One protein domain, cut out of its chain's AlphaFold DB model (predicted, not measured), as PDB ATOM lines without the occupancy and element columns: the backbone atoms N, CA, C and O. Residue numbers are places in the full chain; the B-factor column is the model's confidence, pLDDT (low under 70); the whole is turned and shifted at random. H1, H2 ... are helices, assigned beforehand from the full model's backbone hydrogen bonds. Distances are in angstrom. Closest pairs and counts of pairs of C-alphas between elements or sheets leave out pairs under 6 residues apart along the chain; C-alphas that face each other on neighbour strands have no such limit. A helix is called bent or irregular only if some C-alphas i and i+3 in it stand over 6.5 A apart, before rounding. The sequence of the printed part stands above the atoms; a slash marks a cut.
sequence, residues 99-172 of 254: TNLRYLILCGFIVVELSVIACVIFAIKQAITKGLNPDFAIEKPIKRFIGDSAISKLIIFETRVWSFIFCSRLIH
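What this domain is: This is residues 99 to 172 of the 254 residues of an uncharacterized protein of Shewanella sp. P1-14-1 (UniProt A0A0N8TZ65). One long straight helix, H1, ends in a small helical head: H2 and H3 fold back on each other as a helical hairpin, and this hairpin packs on the last part of H1. Residues 99 to 119 of H1 stick out of the head as a bare arm and give the model its length, while H1 and H2 make a corner and H3 crosses the end part of H1. The printed part has 74 residues with three named helices, in the order H1, H2, H3, and no named strand; the class is all helix. The whole is loose, with a radius of gyration of the C-alphas of 15.1 A, and elongated, spanning 49 by 30 by 17 A.

How they stand to each other: Begin with H1, residues 99 to 129, and look at its last residues, since residues 99 to 119 stand free. H2, residues 134 to 146, touches residues 124 to 128 of H1 with its residues 134 to 138 alone; the closest C-alphas are those of Ile 128 and Pro 134, 5.8 A apart. These two run opposite ways at a steep tilt of 50 degrees. H3, residues 150 to 170, touches residues 121 to 129 of H1 with its residues 163 to 170 alone, and the closest C-alphas, of Lys 125 and Cys 167, are 6.5 A apart. Their lines are about perpendicular at 72 degrees, only just beyond steep. H2 and H3 form a helical hairpin, running opposite ways at a shallow tilt of 34.5 degrees, only just short of steep. H3 touches H2 with residues 152 to 160 alone, closest at the C-alphas of Glu 139 and Ile 156, 6.1 A apart. The helix packing is mostly crossed, but only just: 1 of the 3 touching pairs is at a shallow tilt. In the backbones, the O i to N i+4 pairs within hydrogen-bond range are 25 of 27 in H1, 7 of 9 in H2 and 15 of 17 in H3.

Where its parts are: Find C-alpha 99 at (58.036, -34.747, -16.779); from there H1 runs 45.8 A to C-alpha 129 at (30.199, 1.225, -11.284). H2 covers residues 134 to 146, 18.8 A from first to last C-alpha; it is neither bent nor irregular, but only just: C-alphas 138 and 141 are 6.2 A apart. H3 covers residues 150 to 170, 28.2 A, and ends at C-alpha 170 at (26.742, -1.971, -16.093). Look near residue 164 for its kink of 58 degrees; H3 is irregular, with C-alphas 166 and 169 being 8.2 A apart.

The domain as a whole: The two C-alphas farthest apart are those of Thr 99 and His 172, at 50.5 A. Without residues 99 to 119 the body has 53 residues and spans 30 by 19 by 16 A, with a radius of gyration of 10.5 A. The printed part has no cut, and the links H1 to H2 and H2 to H3 are tight. The mean pLDDT of the printed part is 85.1, and no printed residue is under 70.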
ATOM      1  N   THR A  99      58.627 -35.161 -15.499       81.88
ATOM      2  CA  THR A  99      58.036 -34.747 -16.779       81.88
ATOM      3  C   THR A  99      56.531 -34.511 -16.676       81.88
ATOM      4  O   THR A  99      56.017 -33.581 -17.298       81.88
ATOM      5  N   ASN A 100      55.824 -35.264 -15.830       83.88
ATOM      6  CA  ASN A 100      54.404 -35.039 -15.562       83.88
ATOM      7  C   ASN A 100      54.143 -33.715 -14.828       83.88
ATOM      8  O   ASN A 100      53.083 -33.114 -15.015       83.88
ATOM      9  N   LEU A 101      55.124 -33.190 -14.083       81.44
ATOM     10  CA  LEU A 101      55.051 -31.852 -13.487       81.44
ATOM     11  C   LEU A 101      54.822 -30.755 -14.542       81.44
ATOM     12  O   LEU A 101      54.232 -29.724 -14.226       81.44
ATOM     13  N   ARG A 102      55.193 -30.981 -15.814       76.31
ATOM     14  CA  ARG A 102      54.861 -30.082 -16.933       76.31
ATOM     15  C   ARG A 102      53.366 -29.783 -17.002       76.31
ATOM     16  O   ARG A 102      52.995 -28.638 -17.239       76.31
ATOM     17  N   TYR A 103      52.513 -30.786 -16.788       79.31
ATOM     18  CA  TYR A 103      51.062 -30.599 -16.808       79.31
ATOM     19  C   TYR A 103      50.583 -29.750 -15.626       79.31
ATOM     20  O   TYR A 103      49.667 -28.947 -15.783       79.31
ATOM     21  N   LEU A 104      51.243 -29.858 -14.469       80.06
ATOM     22  CA  LEU A 104      50.968 -29.012 -13.307       80.06
ATOM     23  C   LEU A 104      51.391 -27.559 -13.562       80.06
ATOM     24  O   LEU A 104      50.628 -26.645 -13.263       80.06
ATOM     25  N   ILE A 105      52.558 -27.339 -14.174       76.00
ATOM     26  CA  ILE A 105      53.023 -26.002 -14.579       76.00
ATOM     27  C   ILE A 105      52.076 -25.393 -15.620       76.00
ATOM     28  O   ILE A 105      51.701 -24.231 -15.489       76.00
ATOM     29  N   LEU A 106      51.650 -26.173 -16.620       73.81
ATOM     30  CA  LEU A 106      50.677 -25.742 -17.626       73.81
ATOM     31  C   LEU A 106      49.343 -25.346 -16.974       73.81
ATOM     32  O   LEU A 106      48.799 -24.288 -17.276       73.81
ATOM     33  N   CYS A 107      48.845 -26.161 -16.041       76.62
ATOM     34  CA  CYS A 107      47.644 -25.852 -15.270       76.62
ATOM     35  C   CYS A 107      47.816 -24.553 -14.469       76.62
ATOM     36  O   CYS A 107      46.965 -23.669 -14.532       76.62
ATOM     37  N   GLY A 108      48.954 -24.384 -13.787       81.75
ATOM     38  CA  GLY A 108      49.290 -23.153 -13.075       81.75
ATOM     39  C   GLY A 108      49.315 -21.927 -13.989       81.75
ATOM     40  O   GLY A 108      48.775 -20.887 -13.624       81.75
ATOM     41  N   PHE A 109      49.873 -22.052 -15.195       77.25
ATOM     42  CA  PHE A 109      49.878 -20.983 -16.193       77.25
ATOM     43  C   PHE A 109      48.457 -20.591 -16.615       77.25
ATOM     44  O   PHE A 109      48.125 -19.409 -16.604       77.25
ATOM     45  N   ILE A 110      47.591 -21.573 -16.888       80.06
ATOM     46  CA  ILE A 110      46.175 -21.334 -17.206       80.06
ATOM     47  C   ILE A 110      45.466 -20.619 -16.047       80.06
ATOM     48  O   ILE A 110      44.743 -19.654 -16.277       80.06
ATOM     49  N   VAL A 111      45.688 -21.045 -14.800       88.38
ATOM     50  CA  VAL A 111      45.095 -20.397 -13.617       88.38
ATOM     51  C   VAL A 111      45.555 -18.944 -13.493       88.38
ATOM     52  O   VAL A 111      44.733 -18.067 -13.228       88.38
ATOM     53  N   VAL A 112      46.845 -18.673 -13.706       84.81
ATOM     54  CA  VAL A 112      47.384 -17.308 -13.677       84.81
ATOM     55  C   VAL A 112      46.759 -16.458 -14.782       84.81
ATOM     56  O   VAL A 112      46.248 -15.384 -14.477       84.81
ATOM     57  N   GLU A 113      46.717 -16.939 -16.023       81.31
ATOM     58  CA  GLU A 113      46.098 -16.224 -17.149       81.31
ATOM     59  C   GLU A 113      44.621 -15.903 -16.881       81.31
ATOM     60  O   GLU A 113      44.197 -14.749 -16.970       81.31
ATOM     61  N   LEU A 114      43.842 -16.890 -16.429       86.81
ATOM     62  CA  LEU A 114      42.441 -16.680 -16.056       86.81
ATOM     63  C   LEU A 114      42.296 -15.670 -14.910       86.81
ATOM     64  O   LEU A 114      41.369 -14.860 -14.920       86.81
ATOM     65  N   SER A 115      43.214 -15.673 -13.941       85.00
ATOM     66  CA  SER A 115      43.201 -14.712 -12.834       85.00
ATOM     67  C   SER A 115      43.490 -13.281 -13.301       85.00
ATOM     68  O   SER A 115      42.859 -12.340 -12.815       85.00
ATOM     69  N   VAL A 116      44.388 -13.110 -14.277       78.69
ATOM     70  CA  VAL A 116      44.711 -11.812 -14.880       78.69
ATOM     71  C   VAL A 116      43.510 -11.286 -15.659       78.69
ATOM     72  O   VAL A 116      43.092 -10.152 -15.423       78.69
ATOM     73  N   ILE A 117      42.898 -12.118 -16.508       83.31
ATOM     74  CA  ILE A 117      41.679 -11.765 -17.252       83.31
ATOM     75  C   ILE A 117      40.565 -11.359 -16.280       83.31
ATOM     76  O   ILE A 117      39.961 -10.296 -16.436       83.31
ATOM     77  N   ALA A 118      40.327 -12.154 -15.233       85.38
ATOM     78  CA  ALA A 118      39.320 -11.845 -14.223       85.38
ATOM     79  C   ALA A 118      39.613 -10.514 -13.511       85.38
ATOM     80  O   ALA A 118      38.709  -9.699 -13.340       85.38
ATOM     81  N   CYS A 119      40.870 -10.257 -13.140       81.06
ATOM     82  CA  CYS A 119      41.287  -9.006 -12.510       81.06
ATOM     83  C   CYS A 119      41.005  -7.790 -13.405       81.06
ATOM     84  O   CYS A 119      40.434  -6.805 -12.935       81.06
ATOM     85  N   VAL A 120      41.323  -7.875 -14.702       78.62
ATOM     86  CA  VAL A 120      41.032  -6.812 -15.678       78.62
ATOM     87  C   VAL A 120      39.526  -6.571 -15.787       78.62
ATOM     88  O   VAL A 120      39.083  -5.425 -15.692       78.62
ATOM     89  N   ILE A 121      38.723  -7.634 -15.899       82.12
ATOM     90  CA  ILE A 121      37.257  -7.526 -15.949       82.12
ATOM     91  C   ILE A 121      36.718  -6.866 -14.673       82.12
ATOM     92  O   ILE A 121      35.896  -5.950 -14.755       82.12
ATOM     93  N   PHE A 122      37.191  -7.272 -13.492       84.19
ATOM     94  CA  PHE A 122      36.765  -6.681 -12.221       84.19
ATOM     95  C   PHE A 122      37.193  -5.219 -12.072       84.19
ATOM     96  O   PHE A 122      36.406  -4.414 -11.574       84.19
ATOM     97  N   ALA A 123      38.392  -4.855 -12.527       79.31
ATOM     98  CA  ALA A 123      38.871  -3.479 -12.505       79.31
ATOM     99  C   ALA A 123      38.011  -2.571 -13.397       79.31
ATOM    100  O   ALA A 123      37.569  -1.509 -12.953       79.31
ATOM    101  N   ILE A 124      37.702  -3.019 -14.619       80.62
ATOM    102  CA  ILE A 124      36.812  -2.306 -15.545       80.62
ATOM    103  C   ILE A 124      35.411  -2.190 -14.944       80.62
ATOM    104  O   ILE A 124      34.849  -1.097 -14.890       80.62
ATOM    105  N   LYS A 125      34.865  -3.290 -14.417       83.00
ATOM    106  CA  LYS A 125      33.568  -3.311 -13.730       83.00
ATOM    107  C   LYS A 125      33.518  -2.295 -12.590       83.00
ATOM    108  O   LYS A 125      32.569  -1.521 -12.508       83.00
ATOM    109  N   GLN A 126      34.538  -2.262 -11.736       82.25
ATOM    110  CA  GLN A 126      34.605  -1.322 -10.623       82.25
ATOM    111  C   GLN A 126      34.685   0.131 -11.105       82.25
ATOM    112  O   GLN A 126      34.047   1.000 -10.512       82.25
ATOM    113  N   ALA A 127      35.449   0.405 -12.165       78.94
ATOM    114  CA  ALA A 127      35.552   1.741 -12.738       78.94
ATOM    115  C   ALA A 127      34.206   2.220 -13.306       78.94
ATOM    116  O   ALA A 127      33.787   3.335 -13.004       78.94
ATOM    117  N   ILE A 128      33.491   1.352 -14.030       80.81
ATOM    118  CA  ILE A 128      32.166   1.654 -14.590       80.81
ATOM    119  C   ILE A 128      31.138   1.884 -13.473       80.81
ATOM    120  O   ILE A 128      30.397   2.860 -13.506       80.81
ATOM    121  N   THR A 129      31.117   1.046 -12.428       79.62
ATOM    122  CA  THR A 129      30.199   1.225 -11.284       79.62
ATOM    123  C   THR A 129      30.441   2.531 -10.520       79.62
ATOM    124  O   THR A 129      29.513   3.072  -9.930       79.62
ATOM    125  N   LYS A 130      31.662   3.078 -10.553       82.06
ATOM    126  CA  LYS A 130      31.974   4.400  -9.983       82.06
ATOM    127  C   LYS A 130      31.493   5.575 -10.849       82.06
ATOM    128  O   LYS A 130      31.819   6.712 -10.528       82.06
ATOM    129  N   GLY A 131      30.745   5.315 -11.923       76.19
ATOM    130  CA  GLY A 131      30.194   6.342 -12.810       76.19
ATOM    131  C   GLY A 131      31.230   6.981 -13.733       76.19
ATOM    132  O   GLY A 131      30.968   8.036 -14.297       76.19
ATOM    133  N   LEU A 132      32.413   6.376 -13.880       81.81
ATOM    134  CA  LEU A 132      33.396   6.843 -14.851       81.81
ATOM    135  C   LEU A 132      32.925   6.496 -16.261       81.81
ATOM    136  O   LEU A 132      32.444   5.385 -16.497       81.81
ATOM    137  N   ASN A 133      33.164   7.412 -17.200       84.62
ATOM    138  CA  ASN A 133      32.959   7.143 -18.615       84.62
ATOM    139  C   ASN A 133      33.710   5.850 -19.015       84.62
ATOM    140  O   ASN A 133      34.936   5.775 -18.829       84.62
ATOM    141  N   PRO A 134      33.003   4.833 -19.548       85.19
ATOM    142  CA  PRO A 134      33.585   3.538 -19.894       85.19
ATOM    143  C   PRO A 134      34.783   3.634 -20.847       85.19
ATOM    144  O   PRO A 134      35.750   2.882 -20.695       85.19
ATOM    145  N   ASP A 135      34.763   4.584 -21.787       85.69
ATOM    146  CA  ASP A 135      35.839   4.752 -22.767       85.69
ATOM    147  C   ASP A 135      37.126   5.242 -22.075       85.69
ATOM    148  O   ASP A 135      38.210   4.714 -22.342       85.69
ATOM    149  N   PHE A 136      37.010   6.163 -21.109       86.81
ATOM    150  CA  PHE A 136      38.147   6.653 -20.319       86.81
ATOM    151  C   PHE A 136      38.622   5.666 -19.254       86.81
ATOM    152  O   PHE A 136      39.822   5.617 -18.965       86.81
ATOM    153  N   ALA A 137      37.709   4.882 -18.677       86.50
ATOM    154  CA  ALA A 137      38.035   3.838 -17.710       86.50
ATOM    155  C   ALA A 137      38.974   2.776 -18.305       86.50
ATOM    156  O   ALA A 137      39.819   2.239 -17.591       86.50
ATOM    157  N   ILE A 138      38.854   2.514 -19.608       87.81
ATOM    158  CA  ILE A 138      39.706   1.580 -20.352       87.81
ATOM    159  C   ILE A 138      40.964   2.282 -20.881       87.81
ATOM    160  O   ILE A 138      42.075   1.776 -20.727       87.81
ATOM    161  N   GLU A 139      40.816   3.463 -21.481       89.50
ATOM    162  CA  GLU A 139      41.915   4.142 -22.170       89.50
ATOM    163  C   GLU A 139      43.018   4.644 -21.225       89.50
ATOM    164  O   GLU A 139      44.202   4.415 -21.492       89.50
ATOM    165  N   LYS A 140      42.661   5.300 -20.109       87.62
ATOM    166  CA  LYS A 140      43.648   5.924 -19.206       87.62
ATOM    167  C   LYS A 140      44.640   4.910 -18.614       87.62
ATOM    168  O   LYS A 140      45.840   5.189 -18.665       87.62
ATOM    169  N   PRO A 141      44.214   3.750 -18.071       85.88
ATOM    170  CA  PRO A 141      45.148   2.747 -17.564       85.88
ATOM    171  C   PRO A 141      46.074   2.202 -18.654       85.88
ATOM    172  O   PRO A 141      47.284   2.149 -18.446       85.88
ATOM    173  N   ILE A 142      45.537   1.856 -19.828       87.38
ATOM    174  CA  ILE A 142      46.329   1.253 -20.911       87.38
ATOM    175  C   ILE A 142      47.376   2.247 -21.425       87.38
ATOM    176  O   ILE A 142      48.558   1.904 -21.506       87.38
ATOM    177  N   LYS A 143      46.983   3.501 -21.687       90.00
ATOM    178  CA  LYS A 143      47.924   4.553 -22.106       90.00
ATOM    179  C   LYS A 143      48.959   4.879 -21.032       90.00
ATOM    180  O   LYS A 143      50.095   5.189 -21.372       90.00
ATOM    181  N   ARG A 144      48.620   4.768 -19.744       88.38
ATOM    182  CA  ARG A 144      49.580   4.984 -18.650       88.38
ATOM    183  C   ARG A 144      50.686   3.926 -18.613       88.38
ATOM    184  O   ARG A 144      51.816   4.272 -18.281       88.38
ATOM    185  N   PHE A 145      50.375   2.665 -18.915       84.62
ATOM    186  CA  PHE A 145      51.356   1.573 -18.870       84.62
ATOM    187  C   PHE A 145      52.128   1.386 -20.180       84.62
ATOM    188  O   PHE A 145      53.326   1.122 -20.138       84.62
ATOM    189  N   ILE A 146      51.456   1.505 -21.329       86.81
ATOM    190  CA  ILE A 146      52.022   1.184 -22.654       86.81
ATOM    191  C   ILE A 146      52.392   2.454 -23.445       86.81
ATOM    192  O   ILE A 146      53.176   2.392 -24.389       86.81
ATOM    193  N   GLY A 147      51.861   3.619 -23.061       89.75
ATOM    194  CA  GLY A 147      51.962   4.859 -23.834       89.75
ATOM    195  C   GLY A 147      50.910   4.956 -24.944       89.75
ATOM    196  O   GLY A 147      50.029   4.102 -25.077       89.75
ATOM    197  N   ASP A 148      50.988   6.009 -25.759       90.88
ATOM    198  CA  ASP A 148      50.124   6.196 -26.931       90.88
ATOM    199  C   ASP A 148      50.820   5.646 -28.186       90.88
ATOM    200  O   ASP A 148      51.635   6.311 -28.820       90.88
ATOM    201  N   SER A 149      50.563   4.379 -28.500       92.56
ATOM    202  CA  SER A 149      51.173   3.642 -29.604       92.56
ATOM    203  C   SER A 149      50.102   2.876 -30.381       92.56
ATOM    204  O   SER A 149      48.968   2.720 -29.929       92.56
ATOM    205  N   ALA A 150      50.443   2.355 -31.562       92.88
ATOM    206  CA  ALA A 150      49.519   1.506 -32.323       92.88
ATOM    207  C   ALA A 150      49.079   0.263 -31.520       92.88
ATOM    208  O   ALA A 150      47.922  -0.145 -31.593       92.88
ATOM    209  N   ILE A 151      49.982  -0.282 -30.698       90.50
ATOM    210  CA  ILE A 151      49.708  -1.430 -29.828       90.50
ATOM    211  C   ILE A 151      48.696  -1.048 -28.744       90.50
ATOM    212  O   ILE A 151      47.754  -1.799 -28.504       90.50
ATOM    213  N   SER A 152      48.827   0.128 -28.117       89.44
ATOM    214  CA  SER A 152      47.846   0.543 -27.108       89.44
ATOM    215  C   SER A 152      46.472   0.798 -27.716       89.44
ATOM    216  O   SER A 152      45.477   0.411 -27.110       89.44
ATOM    217  N   LYS A 153      46.390   1.338 -28.938       91.81
ATOM    218  CA  LYS A 153      45.119   1.471 -29.671       91.81
ATOM    219  C   LYS A 153      44.454   0.118 -29.939       91.81
ATOM    220  O   LYS A 153      43.252  -0.002 -29.719       91.81
ATOM    221  N   LEU A 154      45.225  -0.893 -30.350       92.81
ATOM    222  CA  LEU A 154      44.720  -2.255 -30.556       92.81
ATOM    223  C   LEU A 154      44.185  -2.856 -29.246       92.81
ATOM    224  O   LEU A 154      43.056  -3.332 -29.206       92.81
ATOM    225  N   ILE A 155      44.950  -2.754 -28.155       90.12
ATOM    226  CA  ILE A 155      44.543  -3.286 -26.844       90.12
ATOM    227  C   ILE A 155      43.307  -2.552 -26.314       90.12
ATOM    228  O   ILE A 155      42.410  -3.187 -25.761       90.12
ATOM    229  N   ILE A 156      43.217  -1.229 -26.494       91.06
ATOM    230  CA  ILE A 156      42.025  -0.447 -26.128       91.06
ATOM    231  C   ILE A 156      40.809  -0.938 -26.914       91.06
ATOM    232  O   ILE A 156      39.751  -1.140 -26.321       91.06
ATOM    233  N   PHE A 157      40.955  -1.138 -28.225       91.25
ATOM    234  CA  PHE A 157      39.887  -1.651 -29.077       91.25
ATOM    235  C   PHE A 157      39.405  -3.030 -28.609       91.25
ATOM    236  O   PHE A 157      38.216  -3.192 -28.337       91.25
ATOM    237  N   GLU A 158      40.314  -3.986 -28.411       90.62
ATOM    238  CA  GLU A 158      39.962  -5.319 -27.907       90.62
ATOM    239  C   GLU A 158      39.304  -5.250 -26.524       90.62
ATOM    240  O   GLU A 158      38.269  -5.872 -26.284       90.62
ATOM    241  N   THR A 159      39.850  -4.443 -25.615       89.56
ATOM    242  CA  THR A 159      39.314  -4.301 -24.255       89.56
ATOM    243  C   THR A 159      37.903  -3.709 -24.261       89.56
ATOM    244  O   THR A 159      37.072  -4.117 -23.451       89.56
ATOM    245  N   ARG A 160      37.595  -2.781 -25.179       90.00
ATOM    246  CA  ARG A 160      36.235  -2.241 -25.361       90.00
ATOM    247  C   ARG A 160      35.262  -3.314 -25.839       90.00
ATOM    248  O   ARG A 160      34.176  -3.433 -25.285       90.00
ATOM    249  N   VAL A 161      35.655  -4.125 -26.817       91.38
ATOM    250  CA  VAL A 161      34.824  -5.236 -27.311       91.38
ATOM    251  C   VAL A 161      34.477  -6.186 -26.165       91.38
ATOM    252  O   VAL A 161      33.303  -6.447 -25.896       91.38
ATOM    253  N   TRP A 162      35.483  -6.620 -25.405       90.12
ATOM    254  CA  TRP A 162      35.273  -7.509 -24.264       90.12
ATOM    255  C   TRP A 162      34.496  -6.859 -23.114       90.12
ATOM    256  O   TRP A 162      33.716  -7.543 -22.446       90.12
ATOM    257  N   SER A 163      34.638  -5.550 -22.882       89.81
ATOM    258  CA  SER A 163      33.867  -4.855 -21.845       89.81
ATOM    259  C   SER A 163      32.374  -4.808 -22.177       89.81
ATOM    260  O   SER A 163      31.556  -5.002 -21.279       89.81
ATOM    261  N   PHE A 164      31.989  -4.653 -23.445       90.19
ATOM    262  CA  PHE A 164      30.585  -4.766 -23.840       90.19
ATOM    263  C   PHE A 164      30.067  -6.201 -23.706       90.19
ATOM    264  O   PHE A 164      28.959  -6.397 -23.210       90.19
ATOM    265  N   ILE A 165      30.866  -7.218 -24.036       90.88
ATOM    266  CA  ILE A 165      30.463  -8.621 -23.849       90.88
ATOM    267  C   ILE A 165      30.216  -8.945 -22.369       90.88
ATOM    268  O   ILE A 165      29.143  -9.435 -22.013       90.88
ATOM    269  N   PHE A 166      31.172  -8.645 -21.487       88.62
ATOM    270  CA  PHE A 166      31.111  -9.080 -20.086       88.62
ATOM    271  C   PHE A 166      30.416  -8.089 -19.145       88.62
ATOM    272  O   PHE A 166      29.821  -8.496 -18.146       88.62
ATOM    273  N   CYS A 167      30.470  -6.790 -19.447       87.56
ATOM    274  CA  CYS A 167      30.021  -5.715 -18.562       87.56
ATOM    275  C   CYS A 167      28.898  -4.850 -19.159       87.56
ATOM    276  O   CYS A 167      28.534  -3.856 -18.533       87.56
ATOM    277  N   SER A 168      28.288  -5.217 -20.299       86.00
ATOM    278  CA  SER A 168      27.209  -4.426 -20.937       86.00
ATOM    279  C   SER A 168      26.107  -3.982 -19.979       86.00
ATOM    280  O   SER A 168      25.630  -2.858 -20.073       86.00
ATOM    281  N   ARG A 169      25.687  -4.829 -19.035       85.25
ATOM    282  CA  ARG A 169      24.615  -4.486 -18.079       85.25
ATOM    283  C   ARG A 169      24.959  -3.330 -17.138       85.25
ATOM    284  O   ARG A 169      24.050  -2.750 -16.566       85.25
ATOM    285  N   LEU A 170      26.244  -3.042 -16.957       84.19
ATOM    286  CA  LEU A 170      26.742  -1.971 -16.093       84.19
ATOM    287  C   LEU A 170      26.991  -0.677 -16.871       84.19
ATOM    288  O   LEU A 170      27.155   0.379 -16.269       84.19
ATOM    289  N   ILE A 171      27.064  -0.772 -18.198       86.25
ATOM    290  CA  ILE A 171      27.309   0.354 -19.089       86.25
ATOM    291  C   ILE A 171      25.963   1.005 -19.398       86.25
ATOM    292  O   ILE A 171      25.120   0.424 -20.084       86.25
ATOM    293  N   HIS A 172      25.787   2.223 -18.898       84.81
ATOM    294  CA  HIS A 172      24.624   3.058 -19.168       84.81
ATOM    295  C   HIS A 172      25.013   4.223 -20.077       84.81
ATOM    296  O   HIS A 172      26.118   4.753 -19.968       84.81
TER     297      HIS A 172